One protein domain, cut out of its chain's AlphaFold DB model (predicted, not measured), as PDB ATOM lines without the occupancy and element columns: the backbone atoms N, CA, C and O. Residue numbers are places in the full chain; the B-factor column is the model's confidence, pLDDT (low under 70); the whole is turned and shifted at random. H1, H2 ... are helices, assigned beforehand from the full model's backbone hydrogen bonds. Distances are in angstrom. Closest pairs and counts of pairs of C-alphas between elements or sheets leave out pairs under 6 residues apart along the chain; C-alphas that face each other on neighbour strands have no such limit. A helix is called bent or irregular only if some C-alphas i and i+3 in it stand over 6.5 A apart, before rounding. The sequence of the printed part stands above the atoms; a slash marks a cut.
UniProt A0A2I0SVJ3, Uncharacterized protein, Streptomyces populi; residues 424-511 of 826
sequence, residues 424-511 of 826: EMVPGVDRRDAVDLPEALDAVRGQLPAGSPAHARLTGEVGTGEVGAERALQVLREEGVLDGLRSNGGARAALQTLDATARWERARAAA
ATOM      1  N   GLU A 424     -56.908  24.213  21.093       84.38
ATOM      2  CA  GLU A 424     -57.644  25.439  20.748       84.38
ATOM      3  C   GLU A 424     -56.784  26.442  19.945       84.38
ATOM      4  O   GLU A 424     -55.563  26.540  20.090       84.38
ATOM      5  N   MET A 425     -57.445  27.225  19.088       86.12
ATOM      6  CA  MET A 425     -56.816  28.230  18.228       86.12
ATOM      7  C   MET A 425     -56.331  29.459  19.003       86.12
ATOM      8  O   MET A 425     -57.015  29.981  19.885       86.12
ATOM      9  N   VAL A 426     -55.205  30.015  18.550       88.44
ATOM     10  CA  VAL A 426     -54.722  31.333  18.979       88.44
ATOM     11  C   VAL A 426     -55.654  32.449  18.455       88.44
ATOM     12  O   VAL A 426     -56.032  32.430  17.277       88.44
ATOM     13  N   PRO A 427     -56.012  33.459  19.275       88.75
ATOM     14  CA  PRO A 427     -56.807  34.606  18.832       88.75
ATOM     15  C   PRO A 427     -56.177  35.369  17.667       88.75
ATOM     16  O   PRO A 427     -55.011  35.757  17.720       88.75
ATOM     17  N   GLY A 428     -56.974  35.647  16.632       86.31
ATOM     18  CA  GLY A 428     -56.565  36.403  15.442       86.31
ATOM     19  C   GLY A 428     -56.177  35.554  14.230       86.31
ATOM     20  O   GLY A 428     -56.093  36.096  13.123       86.31
ATOM     21  N   VAL A 429     -56.004  34.241  14.409       85.50
ATOM     22  CA  VAL A 429     -55.849  33.290  13.299       85.50
ATOM     23  C   VAL A 429     -57.135  33.269  12.460       85.50
ATOM     24  O   VAL A 429     -58.246  33.283  12.998       85.50
ATOM     25  N   ASP A 430     -57.007  33.257  11.128       76.12
ATOM     26  CA  ASP A 430     -58.174  33.155  10.246       76.12
ATOM     27  C   ASP A 430     -58.806  31.772  10.393       76.12
ATOM     28  O   ASP A 430     -58.219  30.773  10.008       76.12
ATOM     29  N   ARG A 431     -60.041  31.690  10.888       71.19
ATOM     30  CA  ARG A 431     -60.753  30.411  11.058       71.19
ATOM     31  C   ARG A 431     -60.928  29.633   9.747       71.19
ATOM     32  O   ARG A 431     -61.028  28.405   9.766       71.19
ATOM     33  N   ARG A 432     -60.987  30.323   8.600       70.06
ATOM     34  CA  ARG A 432     -61.131  29.685   7.282       70.06
ATOM     35  C   ARG A 432     -59.843  28.997   6.868       70.06
ATOM     36  O   ARG A 432     -59.870  27.826   6.503       70.06
ATOM     37  N   ASP A 433     -58.731  29.695   7.030       69.94
ATOM     38  CA  ASP A 433     -57.404  29.261   6.598       69.94
ATOM     39  C   ASP A 433     -56.491  28.933   7.785       69.94
ATOM     40  O   ASP A 433     -55.276  28.984   7.662       69.94
ATOM     41  N   ALA A 434     -57.090  28.584   8.930       64.12
ATOM     42  CA  ALA A 434     -56.379  28.291  10.165       64.12
ATOM     43  C   ALA A 434     -55.324  27.215   9.922       64.12
ATOM     44  O   ALA A 434     -55.652  26.094   9.521       64.12
ATOM     45  N   VAL A 435     -54.086  27.612  10.168       71.00
ATOM     46  CA  VAL A 435     -52.883  26.790  10.175       71.00
ATOM     47  C   VAL A 435     -52.252  26.958  11.546       71.00
ATOM     48  O   VAL A 435     -52.386  28.024  12.160       71.00
ATOM     49  N   ASP A 436     -51.617  25.910  12.051       75.88
ATOM     50  CA  ASP A 436     -50.837  26.026  13.278       75.88
ATOM     51  C   ASP A 436     -49.501  26.753  13.019       75.88
ATOM     52  O   ASP A 436     -49.193  27.165  11.895       75.88
ATOM     53  N   LEU A 437     -48.730  27.007  14.080       80.19
ATOM     54  CA  LEU A 437     -47.450  27.706  13.951       80.19
ATOM     55  C   LEU A 437     -46.460  26.942  13.041       80.19
ATOM     56  O   LEU A 437     -45.921  27.580  12.135       80.19
ATOM     57  N   PRO A 438     -46.227  25.625  13.218       78.00
ATOM     58  CA  PRO A 438     -45.394  24.845  12.302       78.00
ATOM     59  C   PRO A 438     -45.814  24.959  10.829       78.00
ATOM     60  O   PRO A 438     -44.985  25.293   9.984       78.00
ATOM     61  N   GLU A 439     -47.099  24.774  10.519       78.25
ATOM     62  CA  GLU A 439     -47.626  24.897   9.156       78.25
ATOM     63  C   GLU A 439     -47.442  26.315   8.597       78.25
ATOM     64  O   GLU A 439     -47.096  26.485   7.426       78.25
ATOM     65  N   ALA A 440     -47.634  27.351   9.421       84.19
ATOM     66  CA  ALA A 440     -47.408  28.735   9.013       84.19
ATOM     67  C   ALA A 440     -45.932  29.007   8.682       84.19
ATOM     68  O   ALA A 440     -45.634  29.665   7.679       84.19
ATOM     69  N   LEU A 441     -45.007  28.495   9.498       85.38
ATOM     70  CA  LEU A 441     -43.566  28.616   9.266       85.38
ATOM     71  C   LEU A 441     -43.155  27.904   7.975       85.38
ATOM     72  O   LEU A 441     -42.449  28.489   7.151       85.38
ATOM     73  N   ASP A 442     -43.648  26.686   7.761       80.62
ATOM     74  CA  ASP A 442     -43.380  25.906   6.554       80.62
ATOM     75  C   ASP A 442     -43.951  26.570   5.297       80.62
ATOM     76  O   ASP A 442     -43.262  26.656   4.277       80.62
ATOM     77  N   ALA A 443     -45.176  27.098   5.368       83.19
ATOM     78  CA  ALA A 443     -45.810  27.805   4.259       83.19
ATOM     79  C   ALA A 443     -45.046  29.082   3.886       83.19
ATOM     80  O   ALA A 443     -44.818  29.332   2.702       83.19
ATOM     81  N   VAL A 444     -44.605  29.871   4.872       87.88
ATOM     82  CA  VAL A 444     -43.765  31.049   4.616       87.88
ATOM     83  C   VAL A 444     -42.417  30.635   4.032       87.88
ATOM     84  O   VAL A 444     -41.993  31.212   3.032       87.88
ATOM     85  N   ARG A 445     -41.765  29.611   4.594       86.75
ATOM     86  CA  ARG A 445     -40.485  29.099   4.087       86.75
ATOM     87  C   ARG A 445     -40.597  28.630   2.637       86.75
ATOM     88  O   ARG A 445     -39.726  28.957   1.840       86.75
ATOM     89  N   GLY A 446     -41.673  27.933   2.275       84.50
ATOM     90  CA  GLY A 446     -41.919  27.458   0.910       84.50
ATOM     91  C   GLY A 446     -42.115  28.571  -0.128       84.50
ATOM     92  O   GLY A 446     -41.971  28.323  -1.321       84.50
ATOM     93  N   GLN A 447     -42.415  29.798   0.308       87.50
ATOM     94  CA  GLN A 447     -42.496  30.981  -0.558       87.50
ATOM     95  C   GLN A 447     -41.146  31.701  -0.708       87.50
ATOM     96  O   GLN A 447     -41.021  32.612  -1.528       87.50
ATOM     97  N   LEU A 448     -40.134  31.315   0.073       87.50
ATOM     98  CA  LEU A 448     -38.791  31.877  -0.004       87.50
ATOM     99  C   LEU A 448     -37.923  31.065  -0.979       87.50
ATOM    100  O   LEU A 448     -38.008  29.837  -1.009       87.50
ATOM    101  N   PRO A 449     -37.018  31.704  -1.742       86.38
ATOM    102  CA  PRO A 449     -36.036  30.977  -2.539       86.38
ATOM    103  C   PRO A 449     -35.147  30.099  -1.643       86.38
ATOM    104  O   PRO A 449     -34.612  30.595  -0.648       86.38
ATOM    105  N   ALA A 450     -34.932  28.833  -2.020       80.94
ATOM    106  CA  ALA A 450     -34.203  27.832  -1.222       80.94
ATOM    107  C   ALA A 450     -32.766  28.240  -0.826       80.94
ATOM    108  O   ALA A 450     -32.239  27.756   0.169       80.94
ATOM    109  N   GLY A 451     -32.136  29.147  -1.585       80.00
ATOM    110  CA  GLY A 451     -30.804  29.696  -1.294       80.00
ATOM    111  C   GLY A 451     -30.799  31.069  -0.611       80.00
ATOM    112  O   GLY A 451     -29.734  31.658  -0.454       80.00
ATOM    113  N   SER A 452     -31.961  31.621  -0.252       87.69
ATOM    114  CA  SER A 452     -32.030  32.937   0.392       87.69
ATOM    115  C   SER A 452     -31.565  32.877   1.856       87.69
ATOM    116  O   SER A 452     -31.840  31.886   2.542       87.69
ATOM    117  N   PRO A 453     -30.925  33.942   2.379       87.44
ATOM    118  CA  PRO A 453     -30.549  34.017   3.792       87.44
ATOM    119  C   PRO A 453     -31.746  33.826   4.735       87.44
ATOM    120  O   PRO A 453     -31.641  33.105   5.724       87.44
ATOM    121  N   ALA A 454     -32.915  34.372   4.373       85.94
ATOM    122  CA  ALA A 454     -34.168  34.173   5.101       85.94
ATOM    123  C   ALA A 454     -34.575  32.692   5.179       85.94
ATOM    124  O   ALA A 454     -34.905  32.203   6.258       85.94
ATOM    125  N   HIS A 455     -34.511  31.957   4.060       86.56
ATOM    126  CA  HIS A 455     -34.807  30.524   4.048       86.56
ATOM    127  C   HIS A 455     -33.806  29.747   4.914       86.56
ATOM    128  O   HIS A 455     -34.212  28.887   5.696       86.56
ATOM    129  N   ALA A 456     -32.508  30.043   4.808       83.81
ATOM    130  CA  ALA A 456     -31.468  29.364   5.580       83.81
ATOM    131  C   ALA A 456     -31.618  29.600   7.092       83.81
ATOM    132  O   ALA A 456     -31.582  28.642   7.862       83.81
ATOM    133  N   ARG A 457     -31.855  30.850   7.515       84.31
ATOM    134  CA  ARG A 457     -32.051  31.214   8.926       84.31
ATOM    135  C   ARG A 457     -33.305  30.581   9.507       84.31
ATOM    136  O   ARG A 457     -33.223  29.942  10.547       84.31
ATOM    137  N   LEU A 458     -34.438  30.670   8.807       83.12
ATOM    138  CA  LEU A 458     -35.655  29.991   9.250       83.12
ATOM    139  C   LEU A 458     -35.456  28.471   9.305       83.12
ATOM    140  O   LEU A 458     -35.931  27.845  10.235       83.12
ATOM    141  N   THR A 459     -34.715  27.862   8.376       75.44
ATOM    142  CA  THR A 459     -34.448  26.410   8.412       75.44
ATOM    143  C   THR A 459     -33.563  26.010   9.594       75.44
ATOM    144  O   THR A 459     -33.875  25.044  10.287       75.44
ATOM    145  N   GLY A 460     -32.472  26.745   9.831       66.75
ATOM    146  CA  GLY A 460     -31.538  26.472  10.923       66.75
ATOM    147  C   GLY A 460     -32.156  26.695  12.301       66.75
ATOM    148  O   GLY A 460     -31.979  25.862  13.182       66.75
ATOM    149  N   GLU A 461     -32.924  27.774  12.469       65.50
ATOM    150  CA  GLU A 461     -33.581  28.092  13.739       65.50
ATOM    151  C   GLU A 461     -34.834  27.199  13.972       65.50
ATOM    152  O   GLU A 461     -35.100  26.791  15.099       65.50
ATOM    153  N   VAL A 462     -35.594  26.804  12.934       58.56
ATOM    154  CA  VAL A 462     -36.728  25.855  13.086       58.56
ATOM    155  C   VAL A 462     -36.241  24.453  13.469       58.56
ATOM    156  O   VAL A 462     -36.896  23.769  14.253       58.56
ATOM    157  N   GLY A 463     -35.073  24.029  12.973       48.59
ATOM    158  CA  GLY A 463     -34.478  22.727  13.293       48.59
ATOM    159  C   GLY A 463     -34.086  22.538  14.765       48.59
ATOM    160  O   GLY A 463     -33.956  21.393  15.198       48.59
ATOM    161  N   THR A 464     -33.933  23.618  15.545       49.47
ATOM    162  CA  THR A 464     -33.660  23.553  16.995       49.47
ATOM    163  C   THR A 464     -34.929  23.583  17.853       49.47
ATOM    164  O   THR A 464     -34.852  23.349  19.057       49.47
ATOM    165  N   GLY A 465     -36.099  23.834  17.254       49.97
ATOM    166  CA  GLY A 465     -37.363  24.002  17.977       49.97
ATOM    167  C   GLY A 465     -37.507  25.351  18.697       49.97
ATOM    168  O   GLY A 465     -38.442  25.516  19.476       49.97
ATOM    169  N   GLU A 466     -36.613  26.315  18.445       49.19
ATOM    170  CA  GLU A 466     -36.531  27.590  19.183       49.19
ATOM    171  C   GLU A 466     -37.197  28.789  18.473       49.19
ATOM    172  O   GLU A 466     -37.208  29.898  19.011       49.19
ATOM    173  N   VAL A 467     -37.774  28.619  17.276       64.19
ATOM    174  CA  VAL A 467     -38.399  29.745  16.548       64.19
ATOM    175  C   VAL A 467     -39.840  29.962  16.987       64.19
ATOM    176  O   VAL A 467     -40.766  29.328  16.482       64.19
ATOM    177  N   GLY A 468     -40.031  30.935  17.877       77.12
ATOM    178  CA  GLY A 468     -41.333  31.565  18.103       77.12
ATOM    179  C   GLY A 468     -41.777  32.424  16.913       77.12
ATOM    180  O   GLY A 468     -40.970  32.830  16.066       77.12
ATOM    181  N   ALA A 469     -43.069  32.751  16.853       87.88
ATOM    182  CA  ALA A 469     -43.635  33.533  15.753       87.88
ATOM    183  C   ALA A 469     -42.998  34.930  15.632       87.88
ATOM    184  O   ALA A 469     -42.756  35.422  14.526       87.88
ATOM    185  N   GLU A 470     -42.683  35.560  16.768       88.00
ATOM    186  CA  GLU A 470     -42.019  36.866  16.804       88.00
ATOM    187  C   GLU A 470     -40.633  36.828  16.153       88.00
ATOM    188  O   GLU A 470     -40.298  37.695  15.338       88.00
ATOM    189  N   ARG A 471     -39.856  35.778  16.444       87.25
ATOM    190  CA  ARG A 471     -38.526  35.592  15.866       87.25
ATOM    191  C   ARG A 471     -38.603  35.373  14.358       87.25
ATOM    192  O   ARG A 471     -37.855  36.011  13.620       87.25
ATOM    193  N   ALA A 472     -39.544  34.554  13.888       88.88
ATOM    194  CA  ALA A 472     -39.750  34.345  12.457       88.88
ATOM    195  C   ALA A 472     -40.066  35.661  11.726       88.88
ATOM    196  O   ALA A 472     -39.437  35.988  10.719       88.88
ATOM    197  N   LEU A 473     -40.988  36.465  12.264       91.25
ATOM    198  CA  LEU A 473     -41.322  37.779  11.702       91.25
ATOM    199  C   LEU A 473     -40.138  38.752  11.733       91.25
ATOM    200  O   LEU A 473     -39.998  39.574  10.824       91.25
ATOM    201  N   GLN A 474     -39.295  38.681  12.764       90.62
ATOM    202  CA  GLN A 474     -38.074  39.475  12.851       90.62
ATOM    203  C   GLN A 474     -37.081  39.093  11.750       90.62
ATOM    204  O   GLN A 474     -36.611  39.990  11.055       90.62
ATOM    205  N   VAL A 475     -36.820  37.798  11.537       90.19
ATOM    206  CA  VAL A 475     -35.948  37.319  10.451       90.19
ATOM    207  C   VAL A 475     -36.455  37.833   9.103       90.19
ATOM    208  O   VAL A 475     -35.707  38.457   8.359       90.19
ATOM    209  N   LEU A 476     -37.748  37.676   8.806       91.38
ATOM    210  CA  LEU A 476     -38.327  38.153   7.541       91.38
ATOM    211  C   LEU A 476     -38.192  39.673   7.346       91.38
ATOM    212  O   LEU A 476     -38.111  40.142   6.208       91.38
ATOM    213  N   ARG A 477     -38.197  40.445   8.440       93.19
ATOM    214  CA  ARG A 477     -38.019  41.903   8.420       93.19
ATOM    215  C   ARG A 477     -36.559  42.297   8.222       93.19
ATOM    216  O   ARG A 477     -36.294  43.167   7.403       93.19
ATOM    217  N   GLU A 478     -35.641  41.669   8.952       92.25
ATOM    218  CA  GLU A 478     -34.192  41.889   8.829       92.25
ATOM    219  C   GLU A 478     -33.702  41.586   7.410       92.25
ATOM    220  O   GLU A 478     -32.898  42.330   6.861       92.25
ATOM    221  N   GLU A 479     -34.260  40.545   6.791       91.94
ATOM    222  CA  GLU A 479     -33.932  40.134   5.425       91.94
ATOM    223  C   GLU A 479     -34.732  40.899   4.348       91.94
ATOM    224  O   GLU A 479     -34.610  40.609   3.159       91.94
ATOM    225  N   GLY A 480     -35.579  41.863   4.732       90.06
ATOM    226  CA  GLY A 480     -36.305  42.737   3.800       90.06
ATOM    227  C   GLY A 480     -37.381  42.055   2.940       90.06
ATOM    228  O   GLY A 480     -37.854  42.647   1.972       90.06
ATOM    229  N   VAL A 481     -37.790  40.826   3.268       90.50
ATOM    230  CA  VAL A 481     -38.743  40.027   2.466       90.50
ATOM    231  C   VAL A 481     -40.188  40.100   2.968       90.50
ATOM    232  O   VAL A 481     -41.114  39.742   2.239       90.50
ATOM    233  N   LEU A 482     -40.408  40.582   4.197       90.06
ATOM    234  CA  LEU A 482     -41.722  40.574   4.852       90.06
ATOM    235  C   LEU A 482     -42.810  41.318   4.055       90.06
ATOM    236  O   LEU A 482     -43.903  40.785   3.868       90.06
ATOM    237  N   ASP A 483     -42.529  42.526   3.564       87.19
ATOM    238  CA  ASP A 483     -43.526  43.331   2.838       87.19
ATOM    239  C   ASP A 483     -43.853  42.739   1.456       87.19
ATOM    240  O   ASP A 483     -45.005  42.772   1.005       87.19
ATOM    241  N   GLY A 484     -42.866  42.108   0.814       85.62
ATOM    242  CA  GLY A 484     -43.064  41.329  -0.410       85.62
ATOM    243  C   GLY A 484     -43.981  40.124  -0.182       85.62
ATOM    244  O   GLY A 484     -44.910  39.886  -0.951       85.62
ATOM    245  N   LEU A 485     -43.794  39.404   0.925       86.44
ATOM    246  CA  LEU A 485     -44.666  38.287   1.292       86.44
ATOM    247  C   LEU A 485     -46.079  38.744   1.681       86.44
ATOM    248  O   LEU A 485     -47.040  38.045   1.387       86.44
ATOM    249  N   ARG A 486     -46.234  39.921   2.304       86.00
ATOM    250  CA  ARG A 486     -47.551  40.493   2.649       86.00
ATOM    251  C   ARG A 486     -48.353  40.932   1.427       86.00
ATOM    252  O   ARG A 486     -49.582  40.846   1.434       86.00
ATOM    253  N   SER A 487     -47.666  41.431   0.404       81.62
ATOM    254  CA  SER A 487     -48.278  41.835  -0.866       81.62
ATOM    255  C   SER A 487     -48.573  40.642  -1.784       81.62
ATOM    256  O   SER A 487     -49.500  40.711  -2.590       81.62
ATOM    257  N   ASN A 488     -47.862  39.522  -1.613       71.50
ATOM    258  CA  ASN A 488     -48.156  38.257  -2.275       71.50
ATOM    259  C   ASN A 488     -49.281  37.489  -1.548       71.50
ATOM    260  O   ASN A 488     -49.151  37.073  -0.399       71.50
ATOM    261  N   GLY A 489     -50.397  37.238  -2.238       65.94
ATOM    262  CA  GLY A 489     -51.544  36.523  -1.663       65.94
ATOM    263  C   GLY A 489     -51.228  35.105  -1.166       65.94
ATOM    264  O   GLY A 489     -51.909  34.631  -0.258       65.94
ATOM    265  N   GLY A 490     -50.188  34.453  -1.703       72.00
ATOM    266  CA  GLY A 490     -49.830  33.065  -1.386       72.00
ATOM    267  C   GLY A 490     -49.386  32.811   0.060       72.00
ATOM    268  O   GLY A 490     -49.566  31.703   0.552       72.00
ATOM    269  N   ALA A 491     -48.861  33.822   0.764       78.56
ATOM    270  CA  ALA A 491     -48.375  33.694   2.148       78.56
ATOM    271  C   ALA A 491     -49.288  34.367   3.188       78.56
ATOM    272  O   ALA A 491     -48.983  34.364   4.381       78.56
ATOM    273  N   ARG A 492     -50.401  34.977   2.759       83.00
ATOM    274  CA  ARG A 492     -51.197  35.889   3.596       83.00
ATOM    275  C   ARG A 492     -51.732  35.233   4.871       83.00
ATOM    276  O   ARG A 492     -51.596  35.817   5.941       83.00
ATOM    277  N   ALA A 493     -52.335  34.049   4.759       81.88
ATOM    278  CA  ALA A 493     -52.898  33.335   5.909       81.88
ATOM    279  C   ALA A 493     -51.804  32.907   6.901       81.88
ATOM    280  O   ALA A 493     -51.943  33.123   8.101       81.88
ATOM    281  N   ALA A 494     -50.679  32.398   6.392       86.75
ATOM    282  CA  ALA A 494     -49.536  32.009   7.210       86.75
ATOM    283  C   ALA A 494     -48.925  33.211   7.952       86.75
ATOM    284  O   ALA A 494     -48.705  33.150   9.158       86.75
ATOM    285  N   LEU A 495     -48.736  34.344   7.268       89.75
ATOM    286  CA  LEU A 495     -48.281  35.586   7.898       89.75
ATOM    287  C   LEU A 495     -49.270  36.115   8.941       89.75
ATOM    288  O   LEU A 495     -48.843  36.604   9.981       89.75
ATOM    289  N   GLN A 496     -50.577  36.000   8.692       88.88
ATOM    290  CA  GLN A 496     -51.593  36.359   9.678       88.88
ATOM    291  C   GLN A 496     -51.506  35.468  10.923       88.88
ATOM    292  O   GLN A 496     -51.603  35.990  12.034       88.88
ATOM    293  N   THR A 497     -51.285  34.159  10.761       88.75
ATOM    294  CA  THR A 497     -51.032  33.247  11.885       88.75
ATOM    295  C   THR A 497     -49.781  33.659  12.655       88.75
ATOM    296  O   THR A 497     -49.843  33.762  13.875       88.75
ATOM    297  N   LEU A 498     -48.671  33.971  11.975       90.62
ATOM    298  CA  LEU A 498     -47.458  34.456  12.643       90.62
ATOM    299  C   LEU A 498     -47.711  35.767  13.406       90.62
ATOM    300  O   LEU A 498     -47.342  35.876  14.573       90.62
ATOM    301  N   ASP A 499     -48.382  36.750  12.796       91.69
ATOM    302  CA  ASP A 499     -48.710  38.031  13.442       91.69
ATOM    303  C   ASP A 499     -49.626  37.837  14.673       91.69
ATOM    304  O   ASP A 499     -49.449  38.511  15.693       91.69
ATOM    305  N   ALA A 500     -50.594  36.918  14.598       91.38
ATOM    306  CA  ALA A 500     -51.494  36.570  15.698       91.38
ATOM    307  C   ALA A 500     -50.753  35.860  16.844       91.38
ATOM    308  O   ALA A 500     -50.846  36.290  17.996       91.38
ATOM    309  N   THR A 501     -49.955  34.839  16.525       91.31
ATOM    310  CA  THR A 501     -49.150  34.089  17.499       91.31
ATOM    311  C   THR A 501     -48.106  34.977  18.169       91.31
ATOM    312  O   THR A 501     -47.992  34.947  19.389       91.31
ATOM    313  N   ALA A 502     -47.448  35.880  17.439       92.25
ATOM    314  CA  ALA A 502     -46.510  36.835  18.033       92.25
ATOM    315  C   ALA A 502     -47.198  37.845  18.973       92.25
ATOM    316  O   ALA A 502     -46.610  38.313  19.947       92.25
ATOM    317  N   ARG A 503     -48.454  38.239  18.705       92.56
ATOM    318  CA  ARG A 503     -49.239  39.066  19.649       92.56
ATOM    319  C   ARG A 503     -49.620  38.280  20.896       92.56
ATOM    320  O   ARG A 503     -49.556  38.829  21.993       92.56
ATOM    321  N   TRP A 504     -49.996  37.019  20.720       91.56
ATOM    322  CA  TRP A 504     -50.314  36.105  21.807       91.56
ATOM    323  C   TRP A 504     -49.114  35.857  22.727       91.56
ATOM    324  O   TRP A 504     -49.222  36.065  23.932       91.56
ATOM    325  N   GLU A 505     -47.957  35.507  22.161       91.38
ATOM    326  CA  GLU A 505     -46.689  35.318  22.879       91.38
ATOM    327  C   GLU A 505     -46.314  36.572  23.683       91.38
ATOM    328  O   GLU A 505     -46.063  36.479  24.886       91.38
ATOM    329  N   ARG A 506     -46.383  37.765  23.069       91.12
ATOM    330  CA  ARG A 506     -46.127  39.039  23.766       91.12
ATOM    331  C   ARG A 506     -47.113  39.313  24.897       91.12
ATOM    332  O   ARG A 506     -46.699  39.785  25.953       91.12
ATOM    333  N   ALA A 507     -48.401  39.025  24.703       91.50
ATOM    334  CA  ALA A 507     -49.403  39.181  25.754       91.50
ATOM    335  C   ALA A 507     -49.129  38.233  26.934       91.50
ATOM    336  O   ALA A 507     -49.174  38.668  28.084       91.50
ATOM    337  N   ARG A 508     -48.768  36.968  26.665       90.00
ATOM    338  CA  ARG A 508     -48.371  36.007  27.709       90.00
ATOM    339  C   ARG A 508     -47.118  36.453  28.461       90.00
ATOM    340  O   ARG A 508     -47.089  36.353  29.683       90.00
ATOM    341  N   ALA A 509     -46.112  36.959  27.749       88.94
ATOM    342  CA  ALA A 509     -44.869  37.436  28.351       88.94
ATOM    343  C   ALA A 509     -45.079  38.691  29.218       88.94
ATOM    344  O   ALA A 509     -44.510  38.797  30.300       88.94
ATOM    345  N   ALA A 510     -45.918  39.627  28.767       88.44
ATOM    346  CA  ALA A 510     -46.213  40.866  29.488       88.44
ATOM    347  C   ALA A 510     -47.174  40.678  30.674       88.44
ATOM    348  O   ALA A 510     -47.187  41.498  31.592       88.44
ATOM    349  N   ALA A 511     -47.983  39.618  30.659       87.75
ATOM    350  CA  ALA A 511     -48.965  39.318  31.693       87.75
ATOM    351  C   ALA A 511     -48.935  37.827  32.103       87.75
ATOM    352  O   ALA A 511     -49.910  37.101  31.860       87.75
TER     353      ALA A 511
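This is residues 424 to 511 of the 826 residues of an uncharacterized protein of Streptomyces populi (UniProt A0A2I0SVJ3). One long helix, H5, crosses one side of a loose group of three short helices, H1, H2 and H3, which run up and down; H1 and H3 pack on H5, and H2 lies beyond them. Short H4 makes a corner between H3 and H5. The printed part has 88 residues, with five named helices, H1 to H5 in chain order, and no named strand: all helix. It is compact, with a radius of gyration of the C-alphas of 12.3 A and spans of 37 by 27 by 20 A.

Start at H5, residues 489 to 510, irregular where C-alphas 490 and 493 are 7.9 A apart. With residues 491 to 501 alone it touches H1, residues 437 to 446, opposite ways at a steep tilt of 40 degrees; the closest C-alphas are Ala 440 and Ala 494, 4.3 A. With residues 498 to 505 alone it touches H3, residues 469 to 478, at a steep tilt of 61 degrees; look at C-alphas 470 and 502, the closest, 4.7 A. H2, residues 453 to 462, is apart from H5. It forms a hairpin with H3, closest C-alphas 454 and 476 at 6.3 A, and one with H1, which it only just touches, with 3 pairs of C-alphas within 8 A, closest 445 and 455 at 5.9 A. H1, H2 and H3 are an up and down bundle, each running against the one before. H4, residues 482 to 487, touches H5 only at the corner, closest C-alphas 486 and 492 at 5.9 A. In H1 to H4 every O i to N i+4 pair is within hydrogen-bond range; in H5, 16 of 18.

Find C-alpha 489 at (-51.544, 36.523, -1.663); H5 runs 31.9 A to C-alpha 510 at (-46.213, 40.866, 29.488). H1 begins at C-alpha 437, (-47.450, 27.706, 13.951).

The C-alphas of Gly 451 and Ala 511 are farthest apart, 38.9 A. The printed part has no cut and no long link; residues 424 to 436 hold no named element. Confidence is under 70 at residues 433 to 434, 460 to 467 and 489.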